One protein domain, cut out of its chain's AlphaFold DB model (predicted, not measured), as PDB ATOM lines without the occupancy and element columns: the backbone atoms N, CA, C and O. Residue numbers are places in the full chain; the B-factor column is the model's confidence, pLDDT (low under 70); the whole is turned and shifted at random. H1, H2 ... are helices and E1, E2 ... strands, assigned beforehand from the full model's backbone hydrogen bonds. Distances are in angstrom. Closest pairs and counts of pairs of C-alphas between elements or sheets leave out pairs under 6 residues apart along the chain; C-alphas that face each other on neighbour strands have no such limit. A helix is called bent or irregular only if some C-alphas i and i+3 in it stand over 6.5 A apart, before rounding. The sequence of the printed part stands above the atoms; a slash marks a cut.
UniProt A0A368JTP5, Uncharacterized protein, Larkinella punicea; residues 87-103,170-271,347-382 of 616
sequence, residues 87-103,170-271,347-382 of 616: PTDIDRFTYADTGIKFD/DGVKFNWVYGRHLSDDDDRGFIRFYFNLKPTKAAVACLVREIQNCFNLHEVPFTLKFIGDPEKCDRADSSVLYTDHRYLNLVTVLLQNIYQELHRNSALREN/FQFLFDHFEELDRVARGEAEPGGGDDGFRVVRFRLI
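AT A GLANCE: This is residues 87 to 103, 170 to 271 and 347 to 382 of the 616 residues of an uncharacterized protein of Larkinella punicea (UniProt A0A368JTP5). A twisted sheet of four strands forms a wall with two helices over one face, H1 over the inner strands and H2 toward the edge strand E2, while no named helix covers the other face. H3 packs on H2 and off the sheet, and a tail with no named element, residues 362 to 382, follows it. The printed part has 155 residues with three named helices and four named strands, in the order E1 E2 H1 E3 E4 H2 H3; the sheet's order is E1, E3, E4, E2, all antiparallel. The class is mixed, helices and strands, with under half of the residues in named elements. The whole is compact, with a radius of gyration of the C-alphas of 15.9 A and spans of 49 by 43 by 31 A.

IN THESE COORDINATES: Begin at C-alpha 87 at (168.598, 214.271, 137.926); residues 87 to 103 hold no named element. Past the cut, find C-alpha 174 at (181.609, 212.666, 153.728), where E1, residues 174 to 178, begins. Next come E2, residues 190 to 195, 16.1 A long, and H1, residues 201 to 217, 23.7 A. E3 spans residues 223 to 227 and E4 residues 239 to 244, 17.2 A. H2, residues 245 to 264, measures 27.9 A; it is irregular, with C-alphas 246 and 249 7.9 A apart, and has a kink of 52 degrees near residue 252. H3, residues 348 to 361, runs 19.8 A to C-alpha 361 at (178.414, 192.047, 132.518).

HOW THE PARTS SIT: Start at the sheet, only just strongly twisted, its C-alphas up to 4.1 A off the best plane. Look for N 175 and O 226, 2.9 A, between E1 and E3; N 225 and O 240, 2.8 A, in the hairpin E3 and E4; and N 193 and O 241, 2.8 A, between E2 and E4. E2, H1 and E3 make a split strand-helix-strand unit, two strands running the same way with E4 between them, and its crossover is right-handed. H1 and H2 are on the same face, making two layers, helices on one face of a sheet. H1 lies over E3 and E4 at a height over the sheet of 10.1 A, along the strands. H2 lies over E4 at a height of 7.5 A. With residues 254 to 262 alone H2 touches H1, the closest C-alphas being those of Glu 210 and Ile 258, 6.0 A; they run opposite ways at a tilt of 38 degrees, only just steep. With residues 248 to 256 alone H2 touches H3, closest at the C-alphas of Thr 252 and Leu 350, 5.8 A, the same way at a shallow tilt of 4 degrees. H1 and H3 are apart. Every O i to N i+4 pair is within hydrogen-bond range in H1, against 13 of 16 in H2 and 8 of 10 in H3.

THE WHOLE: The C-alphas farthest apart, those of Asp 170 and Gly 369, are 52.0 A from each other. Residues 104 to 169 are not printed, with 27.7 A between C-alphas 103 and 170, nor are residues 272 to 346, with 20.2 A between C-alphas 271 and 347. The links E1 to E2 and E3 to E4 are long. The mean pLDDT of the printed part is 75.5, and 48 residues are under 70, among them residues 91 to 98 and 356 to 382.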
ATOM      1  N   PRO A  87     168.973 213.540 136.714       62.09
ATOM      2  CA  PRO A  87     168.598 214.271 137.926       62.09
ATOM      3  C   PRO A  87     169.123 213.599 139.203       62.09
ATOM      4  O   PRO A  87     168.792 212.449 139.490       62.09
ATOM      5  N   THR A  88     169.895 214.333 140.004       68.94
ATOM      6  CA  THR A  88     170.382 213.867 141.310       68.94
ATOM      7  C   THR A  88     169.367 214.193 142.405       68.94
ATOM      8  O   THR A  88     169.025 215.362 142.577       68.94
ATOM      9  N   ASP A  89     168.935 213.208 143.194       75.81
ATOM     10  CA  ASP A  89     168.090 213.412 144.388       75.81
ATOM     11  C   ASP A  89     168.894 213.402 145.707       75.81
ATOM     12  O   ASP A  89     168.342 213.434 146.810       75.81
ATOM     13  N   ILE A  90     170.225 213.380 145.596       72.38
ATOM     14  CA  ILE A  90     171.166 213.352 146.721       72.38
ATOM     15  C   ILE A  90     171.264 214.696 147.473       72.38
ATOM     16  O   ILE A  90     171.725 214.728 148.612       72.38
ATOM     17  N   ASP A  91     170.742 215.786 146.894       62.50
ATOM     18  CA  ASP A  91     170.578 217.114 147.520       62.50
ATOM     19  C   ASP A  91     169.717 217.091 148.790       62.50
ATOM     20  O   ASP A  91     169.849 217.945 149.667       62.50
ATOM     21  N   ARG A  92     168.854 216.081 148.902       59.28
ATOM     22  CA  ARG A  92     167.947 215.870 150.034       59.28
ATOM     23  C   ARG A  92     168.330 214.653 150.863       59.28
ATOM     24  O   ARG A  92     167.457 214.116 151.539       59.28
ATOM     25  N   PHE A  93     169.558 214.142 150.757       64.19
ATOM     26  CA  PHE A  93     169.951 212.903 151.431       64.19
ATOM     27  C   PHE A  93     170.216 213.130 152.921       64.19
ATOM     28  O   PHE A  93     171.208 213.737 153.324       64.19
ATOM     29  N   THR A  94     169.296 212.642 153.746       66.19
ATOM     30  CA  THR A  94     169.361 212.687 155.209       66.19
ATOM     31  C   THR A  94     169.663 211.303 155.782       66.19
ATOM     32  O   THR A  94     169.557 210.301 155.077       66.19
ATOM     33  N   TYR A  95     169.949 211.219 157.088       64.69
ATOM     34  CA  TYR A  95     170.051 209.938 157.802       64.69
ATOM     35  C   TYR A  95     168.869 208.998 157.494       64.69
ATOM     36  O   TYR A  95     169.076 207.816 157.230       64.69
ATOM     37  N   ALA A  96     167.640 209.525 157.455       68.12
ATOM     38  CA  ALA A  96     166.432 208.735 157.217       68.12
ATOM     39  C   ALA A  96     166.366 208.114 155.807       68.12
ATOM     40  O   ALA A  96     165.742 207.072 155.631       68.12
ATOM     41  N   ASP A  97     167.025 208.721 154.816       69.00
ATOM     42  CA  ASP A  97     167.063 208.224 153.437       69.00
ATOM     43  C   ASP A  97     168.094 207.109 153.222       69.00
ATOM     44  O   ASP A  97     168.008 206.365 152.247       69.00
ATOM     45  N   THR A  98     169.086 207.003 154.108       65.19
ATOM     46  CA  THR A  98     170.212 206.068 153.944       65.19
ATOM     47  C   THR A  98     169.832 204.599 154.111       65.19
ATOM     48  O   THR A  98     170.569 203.725 153.664       65.19
ATOM     49  N   GLY A  99     168.731 204.315 154.815       70.06
ATOM     50  CA  GLY A  99     168.418 202.969 155.291       70.06
ATOM     51  C   GLY A  99     169.385 202.426 156.355       70.06
ATOM     52  O   GLY A  99     169.283 201.246 156.685       70.06
ATOM     53  N   ILE A 100     170.299 203.248 156.901       72.19
ATOM     54  CA  ILE A 100     171.249 202.836 157.945       72.19
ATOM     55  C   ILE A 100     170.475 202.313 159.149       72.19
ATOM     56  O   ILE A 100     169.731 203.045 159.815       72.19
ATOM     57  N   LYS A 101     170.693 201.032 159.452       69.50
ATOM     58  CA  LYS A 101     170.247 200.436 160.711       69.50
ATOM     59  C   LYS A 101     170.977 201.174 161.837       69.50
ATOM     60  O   LYS A 101     172.206 201.228 161.837       69.50
ATOM     61  N   PHE A 102     170.219 201.786 162.751       67.06
ATOM     62  CA  PHE A 102     170.797 202.463 163.912       67.06
ATOM     63  C   PHE A 102     171.456 201.410 164.797       67.06
ATOM     64  O   PHE A 102     170.785 200.509 165.298       67.06
ATOM     65  N   ASP A 103     172.771 201.505 164.925       67.50
ATOM     66  CA  ASP A 103     173.600 200.466 165.512       67.50
ATOM     67  C   ASP A 103     174.768 201.096 166.269       67.50
ATOM     68  O   ASP A 103     175.156 202.247 166.024       67.50
ATOM     69  N   ASP A 170     186.874 221.006 155.167       45.50
ATOM     70  CA  ASP A 170     186.622 222.342 154.601       45.50
ATOM     71  C   ASP A 170     186.428 222.366 153.065       45.50
ATOM     72  O   ASP A 170     186.636 223.393 152.424       45.50
ATOM     73  N   GLY A 171     186.024 221.248 152.446       57.38
ATOM     74  CA  GLY A 171     185.808 221.186 150.992       57.38
ATOM     75  C   GLY A 171     185.002 220.004 150.435       57.38
ATOM     76  O   GLY A 171     184.558 220.087 149.291       57.38
ATOM     77  N   VAL A 172     184.791 218.916 151.192       62.28
ATOM     78  CA  VAL A 172     183.873 217.818 150.809       62.28
ATOM     79  C   VAL A 172     183.223 217.220 152.058       62.28
ATOM     80  O   VAL A 172     183.916 216.768 152.975       62.28
ATOM     81  N   LYS A 173     181.888 217.150 152.093       72.75
ATOM     82  CA  LYS A 173     181.174 216.414 153.149       72.75
ATOM     83  C   LYS A 173     181.182 214.921 152.835       72.75
ATOM     84  O   LYS A 173     180.780 214.501 151.751       72.75
ATOM     85  N   PHE A 174     181.623 214.124 153.800       80.19
ATOM     86  CA  PHE A 174     181.609 212.666 153.728       80.19
ATOM     87  C   PHE A 174     180.798 212.097 154.884       80.19
ATOM     88  O   PHE A 174     180.903 212.558 156.024       80.19
ATOM     89  N   ASN A 175     180.043 211.056 154.574       83.44
ATOM     90  CA  ASN A 175     179.384 210.213 155.551       83.44
ATOM     91  C   ASN A 175     180.216 208.946 155.731       83.44
ATOM     92  O   ASN A 175     180.782 208.417 154.771       83.44
ATOM     93  N   TRP A 176     180.277 208.478 156.969       86.38
ATOM     94  CA  TRP A 176     181.012 207.292 157.368       86.38
ATOM     95  C   TRP A 176     180.049 206.321 158.036       86.38
ATOM     96  O   TRP A 176     179.240 206.719 158.873       86.38
ATOM     97  N   VAL A 177     180.143 205.053 157.661       86.31
ATOM     98  CA  VAL A 177     179.450 203.925 158.282       86.31
ATOM     99  C   VAL A 177     180.510 202.899 158.642       86.31
ATOM    100  O   VAL A 177     181.378 202.589 157.834       86.31
ATOM    101  N   TYR A 178     180.447 202.370 159.847       86.12
ATOM    102  CA  TYR A 178     181.387 201.399 160.375       86.12
ATOM    103  C   TYR A 178     180.692 200.047 160.562       86.12
ATOM    104  O   TYR A 178     179.468 199.971 160.706       86.12
ATOM    105  N   GLY A 179     181.463 198.963 160.553       83.88
ATOM    106  CA  GLY A 179     180.957 197.651 160.948       83.88
ATOM    107  C   GLY A 179     180.669 197.561 162.447       83.88
ATOM    108  O   GLY A 179     181.157 198.358 163.240       83.88
ATOM    109  N   ARG A 180     179.909 196.542 162.859       79.25
ATOM    110  CA  ARG A 180     179.744 196.165 164.278       79.25
ATOM    111  C   ARG A 180     181.038 195.611 164.887       79.25
ATOM    112  O   ARG A 180     181.214 195.638 166.104       79.25
ATOM    113  N   HIS A 181     181.920 195.070 164.047       77.81
ATOM    114  CA  HIS A 181     183.121 194.336 164.441       77.81
ATOM    115  C   HIS A 181     184.357 195.178 164.162       77.81
ATOM    116  O   HIS A 181     184.564 195.623 163.034       77.81
ATOM    117  N   LEU A 182     185.151 195.435 165.202       72.06
ATOM    118  CA  LEU A 182     186.369 196.235 165.090       72.06
ATOM    119  C   LEU A 182     187.381 195.544 164.185       72.06
ATOM    120  O   LEU A 182     187.535 194.324 164.263       72.06
ATOM    121  N   SER A 183     188.090 196.355 163.396       75.00
ATOM    122  CA  SER A 183     189.339 195.946 162.756       75.00
ATOM    123  C   SER A 183     190.269 195.368 163.818       75.00
ATOM    124  O   SER A 183     190.348 195.899 164.939       75.00
ATOM    125  N   ASP A 184     190.933 194.276 163.450       66.00
ATOM    126  CA  ASP A 184     191.935 193.630 164.298       66.00
ATOM    127  C   ASP A 184     193.302 194.326 164.207       66.00
ATOM    128  O   ASP A 184     194.225 193.894 164.890       66.00
ATOM    129  N   ASP A 185     193.406 195.398 163.407       62.88
ATOM    130  CA  ASP A 185     194.606 196.225 163.226       62.88
ATOM    131  C   ASP A 185     195.826 195.366 162.848       62.88
ATOM    132  O   ASP A 185     196.837 195.327 163.549       62.88
ATOM    133  N   ASP A 186     195.682 194.576 161.772       61.75
ATOM    134  CA  ASP A 186     196.779 193.734 161.297       61.75
ATOM    135  C   ASP A 186     197.878 194.583 160.629       61.75
ATOM    136  O   ASP A 186     197.599 195.520 159.880       61.75
ATOM    137  N   ASP A 187     199.149 194.239 160.882       62.38
ATOM    138  CA  ASP A 187     200.329 194.959 160.364       62.38
ATOM    139  C   ASP A 187     200.439 194.945 158.814       62.38
ATOM    140  O   ASP A 187     201.453 195.371 158.259       62.38
ATOM    141  N   ARG A 188     199.446 194.401 158.090       65.06
ATOM    142  CA  ARG A 188     199.387 194.352 156.619       65.06
ATOM    143  C   ARG A 188     198.483 195.443 156.035       65.06
ATOM    144  O   ARG A 188     198.457 195.603 154.817       65.06
ATOM    145  N   GLY A 189     197.765 196.180 156.882       77.31
ATOM    146  CA  GLY A 189     196.979 197.347 156.495       77.31
ATOM    147  C   GLY A 189     195.641 197.036 155.814       77.31
ATOM    148  O   GLY A 189     195.146 195.905 155.772       77.31
ATOM    149  N   PHE A 190     195.021 198.097 155.294       88.12
ATOM    150  CA  PHE A 190     193.678 198.047 154.718       88.12
ATOM    151  C   PHE A 190     193.698 197.890 153.196       88.12
ATOM    152  O   PHE A 190     194.492 198.512 152.486       88.12
ATOM    153  N   ILE A 191     192.728 197.138 152.679       92.25
ATOM    154  CA  ILE A 191     192.363 197.147 151.262       92.25
ATOM    155  C   ILE A 191     191.170 198.083 151.068       92.25
ATOM    156  O   ILE A 191     190.198 198.049 151.829       92.25
ATOM    157  N   ARG A 192     191.250 198.920 150.031       95.00
ATOM    158  CA  ARG A 192     190.211 199.862 149.613       95.00
ATOM    159  C   ARG A 192     189.485 199.340 148.378       95.00
ATOM    160  O   ARG A 192     190.123 199.076 147.361       95.00
ATOM    161  N   PHE A 193     188.159 199.300 148.424       97.44
ATOM    162  CA  PHE A 193     187.288 199.023 147.281       97.44
ATOM    163  C   PHE A 193     186.476 200.268 146.929       97.44
ATOM    164  O   PHE A 193     185.829 200.868 147.785       97.44
ATOM    165  N   TYR A 194     186.527 200.659 145.663       97.25
ATOM    166  CA  TYR A 194     185.981 201.899 145.133       97.25
ATOM    167  C   TYR A 194     184.729 201.612 144.322       97.25
ATOM    168  O   TYR A 194     184.809 200.926 143.304       97.25
ATOM    169  N   PHE A 195     183.601 202.174 144.745       96.50
ATOM    170  CA  PHE A 195     182.333 202.090 144.031       96.50
ATOM    171  C   PHE A 195     182.030 203.440 143.390       96.50
ATOM    172  O   PHE A 195     181.850 204.445 144.080       96.50
ATOM    173  N   ASN A 196     181.923 203.444 142.067       94.31
ATOM    174  CA  ASN A 196     181.484 204.592 141.287       94.31
ATOM    175  C   ASN A 196     179.951 204.596 141.218       94.31
ATOM    176  O   ASN A 196     179.353 204.256 140.197       94.31
ATOM    177  N   LEU A 197     179.301 204.898 142.345       92.00
ATOM    178  CA  LEU A 197     177.842 204.918 142.422       92.00
ATOM    179  C   LEU A 197     177.230 205.975 141.497       92.00
ATOM    180  O   LEU A 197     177.780 207.064 141.301       92.00
ATOM    181  N   LYS A 198     176.019 205.689 141.013       89.75
ATOM    182  CA  LYS A 198     175.109 206.731 140.546       89.75
ATOM    183  C   LYS A 198     174.784 207.694 141.704       89.75
ATOM    184  O   LYS A 198     174.628 207.250 142.841       89.75
ATOM    185  N   PRO A 199     174.635 209.001 141.431       86.00
ATOM    186  CA  PRO A 199     174.407 210.050 142.431       86.00
ATOM    187  C   PRO A 199     172.946 210.088 142.925       86.00
ATOM    188  O   PRO A 199     172.317 211.148 142.943       86.00
ATOM    189  N   THR A 200     172.382 208.929 143.280       85.81
ATOM    190  CA  THR A 200     170.974 208.779 143.670       85.81
ATOM    191  C   THR A 200     170.826 208.163 145.055       85.81
ATOM    192  O   THR A 200     171.625 207.312 145.465       85.81
ATOM    193  N   LYS A 201     169.762 208.541 145.774       84.62
ATOM    194  CA  LYS A 201     169.447 207.982 147.100       84.62
ATOM    195  C   LYS A 201     169.344 206.458 147.067       84.62
ATOM    196  O   LYS A 201     169.858 205.786 147.955       84.62
ATOM    197  N   ALA A 202     168.716 205.917 146.021       86.44
ATOM    198  CA  ALA A 202     168.525 204.481 145.839       86.44
ATOM    199  C   ALA A 202     169.854 203.718 145.688       86.44
ATOM    200  O   ALA A 202     170.013 202.661 146.296       86.44
ATOM    201  N   ALA A 203     170.819 204.258 144.934       89.81
ATOM    202  CA  ALA A 203     172.131 203.634 144.760       89.81
ATOM    203  C   ALA A 203     172.928 203.607 146.075       89.81
ATOM    204  O   ALA A 203     173.462 202.561 146.450       89.81
ATOM    205  N   VAL A 204     172.949 204.726 146.813       88.31
ATOM    206  CA  VAL A 204     173.650 204.811 148.107       88.31
ATOM    207  C   VAL A 204     172.983 203.921 149.159       88.31
ATOM    208  O   VAL A 204     173.673 203.145 149.815       88.31
ATOM    209  N   ALA A 205     171.653 203.962 149.287       86.56
ATOM    210  CA  ALA A 205     170.923 203.102 150.221       86.56
ATOM    211  C   ALA A 205     171.092 201.605 149.897       86.56
ATOM    212  O   ALA A 205     171.195 200.793 150.813       86.56
ATOM    213  N   CYS A 206     171.178 201.231 148.613       88.25
ATOM    214  CA  CYS A 206     171.499 199.863 148.204       88.25
ATOM    215  C   CYS A 206     172.907 199.460 148.669       88.25
ATOM    216  O   CYS A 206     173.041 198.462 149.371       88.25
ATOM    217  N   LEU A 207     173.941 200.256 148.358       92.56
ATOM    218  CA  LEU A 207     175.322 199.969 148.774       92.56
ATOM    219  C   LEU A 207     175.445 199.826 150.295       92.56
ATOM    220  O   LEU A 207     176.021 198.855 150.784       92.56
ATOM    221  N   VAL A 208     174.890 200.785 151.039       89.00
ATOM    222  CA  VAL A 208     174.955 200.803 152.503       89.00
ATOM    223  C   VAL A 208     174.231 199.594 153.094       89.00
ATOM    224  O   VAL A 208     174.797 198.928 153.960       89.00
ATOM    225  N   ARG A 209     173.029 199.261 152.601       87.12
ATOM    226  CA  ARG A 209     172.260 198.095 153.055       87.12
ATOM    227  C   ARG A 209     173.006 196.786 152.802       87.12
ATOM    228  O   ARG A 209     173.119 195.989 153.729       87.12
ATOM    229  N   GLU A 210     173.509 196.565 151.587       88.38
ATOM    230  CA  GLU A 210     174.187 195.306 151.254       88.38
ATOM    231  C   GLU A 210     175.512 195.161 152.014       88.38
ATOM    232  O   GLU A 210     175.764 194.106 152.591       88.38
ATOM    233  N   ILE A 211     176.318 196.225 152.131       91.12
ATOM    234  CA  ILE A 211     177.549 196.183 152.937       91.12
ATOM    235  C   ILE A 211     177.225 195.947 154.417       91.12
ATOM    236  O   ILE A 211     177.768 195.008 154.998       91.12
ATOM    237  N   GLN A 212     176.325 196.731 155.029       86.25
ATOM    238  CA  GLN A 212     175.973 196.551 156.443       86.25
ATOM    239  C   GLN A 212     175.437 195.144 156.715       86.25
ATOM    240  O   GLN A 212     175.850 194.525 157.691       86.25
ATOM    241  N   ASN A 213     174.539 194.622 155.879       81.69
ATOM    242  CA  ASN A 213     173.974 193.294 156.087       81.69
ATOM    243  C   ASN A 213     175.026 192.189 155.882       81.69
ATOM    244  O   ASN A 213     175.185 191.337 156.756       81.69
ATOM    245  N   CYS A 214     175.763 192.197 154.766       83.44
ATOM    246  CA  CYS A 214     176.732 191.146 154.455       83.44
ATOM    247  C   CYS A 214     177.916 191.145 155.428       83.44
ATOM    248  O   CYS A 214     178.244 190.091 155.970       83.44
ATOM    249  N   PHE A 215     178.546 192.294 155.680       88.12
ATOM    250  CA  PHE A 215     179.758 192.344 156.500       88.12
ATOM    251  C   PHE A 215     179.462 192.126 157.985       88.12
ATOM    252  O   PHE A 215     180.180 191.365 158.630       88.12
ATOM    253  N   ASN A 216     178.381 192.705 158.529       83.00
ATOM    254  CA  ASN A 216     178.036 192.479 159.936       83.00
ATOM    255  C   ASN A 216     177.597 191.032 160.198       83.00
ATOM    256  O   ASN A 216     177.987 190.472 161.216       83.00
ATOM    257  N   LEU A 217     176.842 190.402 159.284       78.19
ATOM    258  CA  LEU A 217     176.466 188.989 159.423       78.19
ATOM    259  C   LEU A 217     177.690 188.064 159.408       78.19
ATOM    260  O   LEU A 217     177.738 187.095 160.161       78.19
ATOM    261  N   HIS A 218     178.679 188.367 158.562       80.31
ATOM    262  CA  HIS A 218     179.914 187.586 158.466       80.31
ATOM    263  C   HIS A 218     180.977 187.988 159.500       80.31
ATOM    264  O   HIS A 218     182.104 187.492 159.464       80.31
ATOM    265  N   GLU A 219     180.615 188.883 160.425       81.62
ATOM    266  CA  GLU A 219     181.488 189.471 161.435       81.62
ATOM    267  C   GLU A 219     182.815 190.023 160.861       81.62
ATOM    268  O   GLU A 219     183.880 189.876 161.476       81.62
ATOM    269  N   VAL A 220     182.750 190.617 159.663       85.75
ATOM    270  CA  VAL A 220     183.881 191.223 158.945       85.75
ATOM    271  C   VAL A 220     183.952 192.714 159.277       85.75
ATOM    272  O   VAL A 220     182.990 193.443 159.019       85.75
ATOM    273  N   PRO A 221     185.077 193.205 159.814       87.00
ATOM    274  CA  PRO A 221     185.315 194.625 160.006       87.00
ATOM    275  C   PRO A 221     185.308 195.409 158.700       87.00
ATOM    276  O   PRO A 221     185.908 195.006 157.699       87.00
ATOM    277  N   PHE A 222     184.668 196.574 158.736       91.00
ATOM    278  CA  PHE A 222     184.739 197.528 157.644       91.00
ATOM    279  C   PHE A 222     184.583 198.974 158.104       91.00
ATOM    280  O   PHE A 222     183.984 199.265 159.142       91.00
ATOM    281  N   THR A 223     185.068 199.880 157.262       91.25
ATOM    282  CA  THR A 223     184.634 201.279 157.218       91.25
ATOM    283  C   THR A 223     184.142 201.570 155.807       91.25
ATOM    284  O   THR A 223     184.827 201.269 154.843       91.25
ATOM    285  N   LEU A 224     182.963 202.155 155.662       92.44
ATOM    286  CA  LEU A 224     182.393 202.612 154.403       92.44
ATOM    287  C   LEU A 224     182.303 204.136 154.442       92.44
ATOM    288  O   LEU A 224     181.589 204.711 155.261       92.44
ATOM    289  N   LYS A 225     183.018 204.788 153.534       89.94
ATOM    290  CA  LYS A 225     182.995 206.231 153.312       89.94
ATOM    291  C   LYS A 225     182.218 206.518 152.035       89.94
ATOM    292  O   LYS A 225     182.512 205.909 151.013       89.94
ATOM    293  N   PHE A 226     181.301 207.475 152.043       88.69
ATOM    294  CA  PHE A 226     180.637 207.927 150.817       88.69
ATOM    295  C   PHE A 226     180.370 209.430 150.823       88.69
ATOM    296  O   PHE A 226     180.335 210.076 151.875       88.69
ATOM    297  N   ILE A 227     180.239 210.006 149.630       85.06
ATOM    298  CA  ILE A 227     180.005 211.442 149.455       85.06
ATOM    299  C   ILE A 227     178.627 211.828 150.016       85.06
ATOM    300  O   ILE A 227     177.611 211.216 149.697       85.06
ATOM    301  N   GLY A 228     178.611 212.861 150.861       75.12
ATOM    302  CA  GLY A 228     177.409 213.532 151.370       75.12
ATOM    303  C   GLY A 228     177.221 214.941 150.795       75.12
ATOM    304  O   GLY A 228     176.444 215.721 151.336       75.12
ATOM    305  N   ASP A 229     177.972 215.281 149.746       75.50
ATOM    306  CA  ASP A 229     177.973 216.578 149.073       75.50
ATOM    307  C   ASP A 229     177.549 216.422 147.594       75.50
ATOM    308  O   ASP A 229     178.340 215.911 146.793       75.50
ATOM    309  N   PRO A 230     176.332 216.856 147.212       71.81
ATOM    310  CA  PRO A 230     175.802 216.717 145.853       71.81
ATOM    311  C   PRO A 230     176.715 217.299 144.773       71.81
ATOM    312  O   PRO A 230     176.876 216.695 143.713       71.81
ATOM    313  N   GLU A 231     177.365 218.432 145.056       74.75
ATOM    314  CA  GLU A 231     178.234 219.136 144.103       74.75
ATOM    315  C   GLU A 231     179.545 218.382 143.825       74.75
ATOM    316  O   GLU A 231     180.307 218.740 142.925       74.75
ATOM    317  N   LYS A 232     179.825 217.324 144.597       78.50
ATOM    318  CA  LYS A 232     181.018 216.480 144.470       78.50
ATOM    319  C   LYS A 232     180.687 215.051 144.016       78.50
ATOM    320  O   LYS A 232     181.610 214.260 143.835       78.50
ATOM    321  N   CYS A 233     179.416 214.712 143.775       76.94
ATOM    322  CA  CYS A 233     178.984 213.359 143.392       76.94
ATOM    323  C   CYS A 233     179.378 212.920 141.964       76.94
ATOM    324  O   CYS A 233     179.131 211.775 141.593       76.94
ATOM    325  N   ASP A 234     180.013 213.779 141.158       80.25
ATOM    326  CA  ASP A 234     180.509 213.422 139.815       80.25
ATOM    327  C   ASP A 234     181.796 212.585 139.785       80.25
ATOM    328  O   ASP A 234     182.260 212.221 138.703       80.25
ATOM    329  N   ARG A 235     182.345 212.269 140.959       88.31
ATOM    330  CA  ARG A 235     183.607 211.554 141.144       88.31
ATOM    331  C   ARG A 235     183.461 210.036 141.013       88.31
ATOM    332  O   ARG A 235     182.531 209.452 141.559       88.31
ATOM    333  N   ALA A 236     184.457 209.388 140.412       91.88
ATOM    334  CA  ALA A 236     184.555 207.931 140.338       91.88
ATOM    335  C   ALA A 236     184.864 207.254 141.690       91.88
ATOM    336  O   ALA A 236     184.601 206.066 141.845       91.88
ATOM    337  N   ASP A 237     185.401 207.988 142.673       92.00
ATOM    338  CA  ASP A 237     185.605 207.525 144.054       92.00
ATOM    339  C   ASP A 237     184.464 207.967 144.993       92.00
ATOM    340  O   ASP A 237     184.697 208.351 146.140       92.00
ATOM    341  N   SER A 238     183.218 207.938 144.497       90.19
ATOM    342  CA  SER A 238     182.035 208.419 145.227       90.19
ATOM    343  C   SER A 238     181.713 207.622 146.492       90.19
ATOM    344  O   SER A 238     181.110 208.164 147.423       90.19
ATOM    345  N   SER A 239     182.125 206.355 146.558       93.69
ATOM    346  CA  SER A 239     182.095 205.525 147.763       93.69
ATOM    347  C   SER A 239     183.335 204.635 147.854       93.69
ATOM    348  O   SER A 239     183.807 204.108 146.847       93.69
ATOM    349  N   VAL A 240     183.865 204.463 149.065       95.50
ATOM    350  CA  VAL A 240     185.081 203.695 149.359       95.50
ATOM    351  C   VAL A 240     184.850 202.821 150.587       95.50
ATOM    352  O   VAL A 240     184.558 203.327 151.672       95.50
ATOM    353  N   LEU A 241     184.995 201.513 150.418       96.81
ATOM    354  CA  LEU A 241     184.972 200.515 151.480       96.81
ATOM    355  C   LEU A 241     186.405 200.144 151.866       96.81
ATOM    356  O   LEU A 241     187.210 199.829 150.999       96.81
ATOM    357  N   TYR A 242     186.698 200.151 153.156       93.56
ATOM    358  CA  TYR A 242     187.973 199.796 153.768       93.56
ATOM    359  C   TYR A 242     187.770 198.527 154.596       93.56
ATOM    360  O   TYR A 242     186.785 198.440 155.336       93.56
ATOM    361  N   THR A 243     188.682 197.564 154.504       91.56
ATOM    362  CA  THR A 243     188.642 196.314 155.283       91.56
ATOM    363  C   THR A 243     190.045 195.717 155.421       91.56
ATOM    364  O   THR A 243     190.911 195.991 154.589       91.56
ATOM    365  N   ASP A 244     190.288 194.956 156.488       86.69
ATOM    366  CA  ASP A 244     191.616 194.423 156.820       86.69
ATOM    367  C   ASP A 244     192.073 193.394 155.774       86.69
ATOM    368  O   ASP A 244     191.284 192.540 155.342       86.69
ATOM    369  N   HIS A 245     193.362 193.405 155.417       83.69
ATOM    370  CA  HIS A 245     193.929 192.449 154.464       83.69
ATOM    371  C   HIS A 245     193.609 190.986 154.831       83.69
ATOM    372  O   HIS A 245     193.298 190.181 153.947       83.69
ATOM    373  N   ARG A 246     193.650 190.603 156.119       80.31
ATOM    374  CA  ARG A 246     193.332 189.225 156.556       80.31
ATOM    375  C   ARG A 246     191.972 188.693 156.090       80.31
ATOM    376  O   ARG A 246     191.801 187.476 156.046       80.31
ATOM    377  N   TYR A 247     191.017 189.561 155.748       83.88
ATOM    378  CA  TYR A 247     189.684 189.158 155.298       83.88
ATOM    379  C   TYR A 247     189.517 189.144 153.776       83.88
ATOM    380  O   TYR A 247     188.450 188.750 153.310       83.88
ATOM    381  N   LEU A 248     190.545 189.502 152.994       84.56
ATOM    382  CA  LEU A 248     190.471 189.707 151.540       84.56
ATOM    383  C   LEU A 248     189.747 188.584 150.774       84.56
ATOM    384  O   LEU A 248     188.896 188.867 149.930       84.56
ATOM    385  N   ASN A 249     190.007 187.314 151.096       80.06
ATOM    386  CA  ASN A 249     189.395 186.185 150.382       80.06
ATOM    387  C   ASN A 249     187.911 185.975 150.743       80.06
ATOM    388  O   ASN A 249     187.113 185.607 149.887       80.06
ATOM    389  N   LEU A 250     187.516 186.269 151.986       80.81
ATOM    390  CA  LEU A 250     186.106 186.307 152.399       80.81
ATOM    391  C   LEU A 250     185.401 187.517 151.767       80.81
ATOM    392  O   LEU A 250     184.348 187.379 151.148       80.81
ATOM    393  N   VAL A 251     186.025 188.690 151.865       88.69
ATOM    394  CA  VAL A 251     185.570 189.955 151.276       88.69
ATOM    395  C   VAL A 251     185.342 189.824 149.772       88.69
ATOM    396  O   VAL A 251     184.341 190.328 149.284       88.69
ATOM    397  N   THR A 252     186.201 189.105 149.050       85.75
ATOM    398  CA  THR A 252     186.056 188.824 147.611       85.75
ATOM    399  C   THR A 252     184.698 188.183 147.284       85.75
ATOM    400  O   THR A 252     183.975 188.691 146.429       85.75
ATOM    401  N   VAL A 253     184.308 187.133 148.018       80.50
ATOM    402  CA  VAL A 253     183.022 186.427 147.832       80.50
ATOM    403  C   VAL A 253     181.832 187.310 148.233       80.50
ATOM    404  O   VAL A 253     180.804 187.337 147.552       80.50
ATOM    405  N   LEU A 254     181.965 188.085 149.318       86.06
ATOM    406  CA  LEU A 254     180.926 189.035 149.738       86.06
ATOM    407  C   LEU A 254     180.741 190.163 148.709       86.06
ATOM    408  O   LEU A 254     179.612 190.525 148.385       86.06
ATOM    409  N   LEU A 255     181.835 190.695 148.162       90.62
ATOM    410  CA  LEU A 255     181.818 191.771 147.177       90.62
ATOM    411  C   LEU A 255     181.293 191.326 145.817       90.62
ATOM    412  O   LEU A 255     180.615 192.123 145.178       90.62
ATOM    413  N   GLN A 256     181.542 190.084 145.388       85.00
ATOM    414  CA  GLN A 256     180.906 189.520 144.192       85.00
ATOM    415  C   GLN A 256     179.374 189.597 144.312       85.00
ATOM    416  O   GLN A 256     178.703 190.102 143.410       85.00
ATOM    417  N   ASN A 257     178.827 189.182 145.456       80.06
ATOM    418  CA  ASN A 257     177.390 189.215 145.726       80.06
ATOM    419  C   ASN A 257     176.834 190.650 145.810       80.06
ATOM    420  O   ASN A 257     175.841 190.970 145.154       80.06
ATOM    421  N   ILE A 258     177.508 191.539 146.548       89.00
ATOM    422  CA  ILE A 258     177.139 192.965 146.644       89.00
ATOM    423  C   ILE A 258     177.176 193.634 145.260       89.00
ATOM    424  O   ILE A 258     176.263 194.380 144.906       89.00
ATOM    425  N   TYR A 259     178.202 193.349 144.453       91.19
ATOM    426  CA  TYR A 259     178.344 193.884 143.101       91.19
ATOM    427  C   TYR A 259     177.199 193.437 142.184       91.19
ATOM    428  O   TYR A 259     176.644 194.273 141.472       91.19
ATOM    429  N   GLN A 260     176.795 192.161 142.232       84.62
ATOM    430  CA  GLN A 260     175.642 191.680 141.463       84.62
ATOM    431  C   GLN A 260     174.357 192.440 141.827       84.62
ATOM    432  O   GLN A 260     173.644 192.880 140.927       84.62
ATOM    433  N   GLU A 261     174.068 192.648 143.116       85.19
ATOM    434  CA  GLU A 261     172.885 193.415 143.532       85.19
ATOM    435  C   GLU A 261     172.953 194.879 143.071       85.19
ATOM    436  O   GLU A 261     171.981 195.397 142.515       85.19
ATOM    437  N   LEU A 262     174.106 195.540 143.205       90.62
ATOM    438  CA  LEU A 262     174.305 196.902 142.692       90.62
ATOM    439  C   LEU A 262     174.120 196.979 141.169       90.62
ATOM    440  O   LEU A 262     173.496 197.917 140.672       90.62
ATOM    441  N   HIS A 263     174.628 195.991 140.432       88.19
ATOM    442  CA  HIS A 263     174.507 195.913 138.981       88.19
ATOM    443  C   HIS A 263     173.049 195.683 138.545       88.19
ATOM    444  O   HIS A 263     172.536 196.455 137.734       88.19
ATOM    445  N   ARG A 264     172.335 194.716 139.150       85.62
ATOM    446  CA  ARG A 264     170.891 194.483 138.916       85.62
ATOM    447  C   ARG A 264     170.057 195.744 139.174       85.62
ATOM    448  O   ARG A 264     169.140 196.043 138.414       85.62
ATOM    449  N   ASN A 265     170.395 196.513 140.211       84.69
ATOM    450  CA  ASN A 265     169.724 197.774 140.551       84.69
ATOM    451  C   ASN A 265     170.225 198.988 139.732       84.69
ATOM    452  O   ASN A 265     169.809 200.114 140.002       84.69
ATOM    453  N   SER A 266     171.102 198.793 138.734       89.06
ATOM    454  CA  SER A 266     171.706 199.865 137.917       89.06
ATOM    455  C   SER A 266     172.366 200.981 138.749       89.06
ATOM    456  O   SER A 266     172.360 202.153 138.367       89.06
ATOM    457  N   ALA A 267     172.925 200.620 139.909       91.25
ATOM    458  CA  ALA A 267     173.421 201.547 140.924       91.25
ATOM    459  C   ALA A 267     174.830 202.103 140.640       91.25
ATOM    460  O   ALA A 267     175.281 202.991 141.361       91.25
ATOM    461  N   LEU A 268     175.527 201.600 139.616       92.19
ATOM    462  CA  LEU A 268     176.922 201.928 139.294       92.19
ATOM    463  C   LEU A 268     177.063 202.654 137.944       92.19
ATOM    464  O   LEU A 268     176.256 202.481 137.032       92.19
ATOM    465  N   ARG A 269     178.125 203.457 137.823       91.25
ATOM    466  CA  ARG A 269     178.671 204.032 136.580       91.25
ATOM    467  C   ARG A 269     179.953 203.260 136.233       91.25
ATOM    468  O   ARG A 269     180.679 202.867 137.133       91.25
ATOM    469  N   GLU A 270     180.270 203.065 134.956       89.12
ATOM    470  CA  GLU A 270     181.262 202.051 134.528       89.12
ATOM    471  C   GLU A 270     182.738 202.311 134.887       89.12
ATOM    472  O   GLU A 270     183.521 201.361 134.998       89.12
ATOM    473  N   ASN A 271     183.148 203.574 135.033       90.81
ATOM    474  CA  ASN A 271     184.562 203.926 135.216       90.81
ATOM    475  C   ASN A 271     185.040 203.625 136.649       90.81
ATOM    476  O   ASN A 271     184.238 203.523 137.572       90.81
ATOM    477  N   PHE A 347     196.928 189.424 144.727       82.19
ATOM    478  CA  PHE A 347     195.511 189.684 144.442       82.19
ATOM    479  C   PHE A 347     194.923 188.773 143.354       82.19
ATOM    480  O   PHE A 347     193.761 188.942 142.995       82.19
ATOM    481  N   GLN A 348     195.678 187.797 142.832       75.75
ATOM    482  CA  GLN A 348     195.214 186.950 141.725       75.75
ATOM    483  C   GLN A 348     193.874 186.263 142.045       75.75
ATOM    484  O   GLN A 348     192.994 186.265 141.196       75.75
ATOM    485  N   PHE A 349     193.662 185.823 143.297       73.50
ATOM    486  CA  PHE A 349     192.369 185.298 143.758       73.50
ATOM    487  C   PHE A 349     191.187 186.230 143.463       73.50
ATOM    488  O   PHE A 349     190.166 185.819 142.914       73.50
ATOM    489  N   LEU A 350     191.339 187.496 143.853       80.75
ATOM    490  CA  LEU A 350     190.338 188.538 143.677       80.75
ATOM    491  C   LEU A 350     190.096 188.786 142.183       80.75
ATOM    492  O   LEU A 350     188.954 188.938 141.767       80.75
ATOM    493  N   PHE A 351     191.151 188.790 141.365       83.50
ATOM    494  CA  PHE A 351     191.025 189.015 139.925       83.50
ATOM    495  C   PHE A 351     190.318 187.856 139.220       83.50
ATOM    496  O   PHE A 351     189.354 188.108 138.502       83.50
ATOM    497  N   ASP A 352     190.713 186.609 139.493       75.38
ATOM    498  CA  ASP A 352     190.086 185.404 138.928       75.38
ATOM    499  C   ASP A 352     188.572 185.378 139.210       75.38
ATOM    500  O   ASP A 352     187.764 185.057 138.337       75.38
ATOM    501  N   HIS A 353     188.174 185.771 140.426       74.88
ATOM    502  CA  HIS A 353     186.782 185.755 140.883       74.88
ATOM    503  C   HIS A 353     185.912 186.879 140.289       74.88
ATOM    504  O   HIS A 353     184.692 186.735 140.188       74.88
ATOM    505  N   PHE A 354     186.518 188.003 139.896       81.62
ATOM    506  CA  PHE A 354     185.815 189.124 139.265       81.62
ATOM    507  C   PHE A 354     185.851 189.083 137.729       81.62
ATOM    508  O   PHE A 354     184.929 189.604 137.100       81.62
ATOM    509  N   GLU A 355     186.831 188.412 137.114       77.06
ATOM    510  CA  GLU A 355     186.929 188.297 135.652       77.06
ATOM    511  C   GLU A 355     185.700 187.596 135.043       77.06
ATOM    512  O   GLU A 355     185.189 188.017 134.005       77.06
ATOM    513  N   GLU A 356     185.167 186.565 135.707       67.62
ATOM    514  CA  GLU A 356     183.945 185.880 135.266       67.62
ATOM    515  C   GLU A 356     182.719 186.813 135.291       67.62
ATOM    516  O   GLU A 356     181.946 186.841 134.331       67.62
ATOM    517  N   LEU A 357     182.583 187.655 136.325       66.50
ATOM    518  CA  LEU A 357     181.505 188.652 136.418       66.50
ATOM    519  C   LEU A 357     181.617 189.728 135.333       66.50
ATOM    520  O   LEU A 357     180.604 190.144 134.778       66.50
ATOM    521  N   ASP A 358     182.834 190.185 135.038       67.31
ATOM    522  CA  ASP A 358     183.114 191.205 134.022       67.31
ATOM    523  C   ASP A 358     182.783 190.687 132.606       67.31
ATOM    524  O   ASP A 358     182.177 191.414 131.815       67.31
ATOM    525  N   ARG A 359     183.045 189.401 132.311       68.19
ATOM    526  CA  ARG A 359     182.584 188.743 131.068       68.19
ATOM    527  C   ARG A 359     181.053 188.652 130.981       68.19
ATOM    528  O   ARG A 359     180.491 188.947 129.924       68.19
ATOM    529  N   VAL A 360     180.360 188.283 132.065       64.38
ATOM    530  CA  VAL A 360     178.880 188.240 132.074       64.38
ATOM    531  C   VAL A 360     178.291 189.648 131.926       64.38
ATOM    532  O   VAL A 360     177.382 189.845 131.122       64.38
ATOM    533  N   ALA A 361     178.847 190.650 132.615       62.28
ATOM    534  CA  ALA A 361     178.414 192.047 132.518       62.28
ATOM    535  C   ALA A 361     178.630 192.655 131.116       62.28
ATOM    536  O   ALA A 361     177.866 193.527 130.708       62.28
ATOM    537  N   ARG A 362     179.629 192.178 130.356       64.88
ATOM    538  CA  ARG A 362     179.814 192.514 128.931       64.88
ATOM    539  C   ARG A 362     178.899 191.741 127.969       64.88
ATOM    540  O   ARG A 362     178.882 192.059 126.782       64.88
ATOM    541  N   GLY A 363     178.151 190.742 128.441       59.22
ATOM    542  CA  GLY A 363     177.353 189.853 127.588       59.22
ATOM    543  C   GLY A 363     178.190 188.860 126.768       59.22
ATOM    544  O   GLY A 363     177.722 188.364 125.745       59.22
ATOM    545  N   GLU A 364     179.427 188.580 127.192       51.56
ATOM    546  CA  GLU A 364     180.381 187.692 126.498       51.56
ATOM    547  C   GLU A 364     180.236 186.212 126.902       51.56
ATOM    548  O   GLU A 364     180.853 185.338 126.293       51.56
ATOM    549  N   ALA A 365     179.417 185.922 127.915       45.91
ATOM    550  CA  ALA A 365     179.047 184.579 128.346       45.91
ATOM    551  C   ALA A 365     177.540 184.361 128.139       45.91
ATOM    552  O   ALA A 365     176.747 185.266 128.404       45.91
ATOM    553  N   GLU A 366     177.125 183.170 127.687       39.06
ATOM    554  CA  GLU A 366     175.692 182.879 127.575       39.06
ATOM    555  C   GLU A 366     175.036 182.873 128.967       39.06
ATOM    556  O   GLU A 366     175.535 182.190 129.866       39.06
ATOM    557  N   PRO A 367     173.908 183.586 129.159       42.28
ATOM    558  CA  PRO A 367     173.188 183.576 130.424       42.28
ATOM    559  C   PRO A 367     172.706 182.152 130.722       42.28
ATOM    560  O   PRO A 367     171.895 181.591 129.980       42.28
ATOM    561  N   GLY A 368     173.207 181.564 131.813       38.88
ATOM    562  CA  GLY A 368     172.914 180.183 132.191       38.88
ATOM    563  C   GLY A 368     171.408 179.967 132.331       38.88
ATOM    564  O   GLY A 368     170.790 180.512 133.239       38.88
ATOM    565  N   GLY A 369     170.819 179.192 131.415       30.91
ATOM    566  CA  GLY A 369     169.380 179.234 131.136       30.91
ATOM    567  C   GLY A 369     168.455 179.115 132.356       30.91
ATOM    568  O   GLY A 369     168.378 178.056 132.982       30.91
ATOM    569  N   GLY A 370     167.694 180.188 132.607       33.19
ATOM    570  CA  GLY A 370     166.634 180.285 133.618       33.19
ATOM    571  C   GLY A 370     166.750 181.549 134.475       33.19
ATOM    572  O   GLY A 370     167.469 181.512 135.461       33.19
ATOM    573  N   ASP A 371     166.017 182.609 134.098       43.72
ATOM    574  CA  ASP A 371     165.920 183.946 134.733       43.72
ATOM    575  C   ASP A 371     167.246 184.607 135.188       43.72
ATOM    576  O   ASP A 371     167.864 184.225 136.169       43.72
ATOM    577  N   ASP A 372     167.620 185.686 134.492       38.44
ATOM    578  CA  ASP A 372     168.800 186.558 134.697       38.44
ATOM    579  C   ASP A 372     170.197 185.984 134.379       38.44
ATOM    580  O   ASP A 372     171.115 186.755 134.100       38.44
ATOM    581  N   GLY A 373     170.350 184.663 134.267       37.09
ATOM    582  CA  GLY A 373     171.568 184.038 133.732       37.09
ATOM    583  C   GLY A 373     172.737 183.938 134.711       37.09
ATOM    584  O   GLY A 373     173.676 183.182 134.450       37.09
ATOM    585  N   PHE A 374     172.647 184.604 135.862       39.78
ATOM    586  CA  PHE A 374     173.374 184.200 137.054       39.78
ATOM    587  C   PHE A 374     172.559 183.075 137.701       39.78
ATOM    588  O   PHE A 374     171.352 183.195 137.891       39.78
ATOM    589  N   ARG A 375     173.177 181.948 138.074       35.28
ATOM    590  CA  ARG A 375     172.455 180.929 138.854       35.28
ATOM    591  C   ARG A 375     172.264 181.427 140.280       35.28
ATOM    592  O   ARG A 375     173.068 181.127 141.156       35.28
ATOM    593  N   VAL A 376     171.184 182.174 140.502       37.00
ATOM    594  CA  VAL A 376     170.862 182.819 141.776       37.00
ATOM    595  C   VAL A 376     170.552 181.778 142.865       37.00
ATOM    596  O   VAL A 376     169.393 181.502 143.192       37.00
ATOM    597  N   VAL A 377     171.598 181.259 143.515       35.03
ATOM    598  CA  VAL A 377     171.515 180.857 144.925       35.03
ATOM    599  C   VAL A 377     171.385 182.151 145.712       35.03
ATOM    600  O   VAL A 377     172.353 182.762 146.148       35.03
ATOM    601  N   ARG A 378     170.143 182.621 145.814       37.06
ATOM    602  CA  ARG A 378     169.808 183.881 146.469       37.06
ATOM    603  C   ARG A 378     170.334 183.831 147.900       37.06
ATOM    604  O   ARG A 378     169.755 183.133 148.734       37.06
ATOM    605  N   PHE A 379     171.325 184.663 148.209       39.62
ATOM    606  CA  PHE A 379     171.534 185.156 149.564       39.62
ATOM    607  C   PHE A 379     170.334 186.032 149.956       39.62
ATOM    608  O   PHE A 379     170.439 187.240 150.154       39.62
ATOM    609  N   ARG A 380     169.158 185.411 150.135       36.38
ATOM    610  CA  ARG A 380     168.214 185.933 151.115       36.38
ATOM    611  C   ARG A 380     168.892 185.762 152.463       36.38
ATOM    612  O   ARG A 380     168.781 184.719 153.105       36.38
ATOM    613  N   LEU A 381     169.578 186.828 152.866       39.84
ATOM    614  CA  LEU A 381     169.512 187.311 154.234       39.84
ATOM    615  C   LEU A 381     168.084 187.076 154.723       39.84
ATOM    616  O   LEU A 381     167.150 187.754 154.300       39.84
ATOM    617  N   ILE A 382     167.915 186.051 155.551       42.59
ATOM    618  CA  ILE A 382     166.791 186.029 156.466       42.59
ATOM    619  C   ILE A 382     167.255 186.996 157.547       42.59
ATOM    620  O   ILE A 382     168.220 186.681 158.245       42.59
TER     621      ILE A 382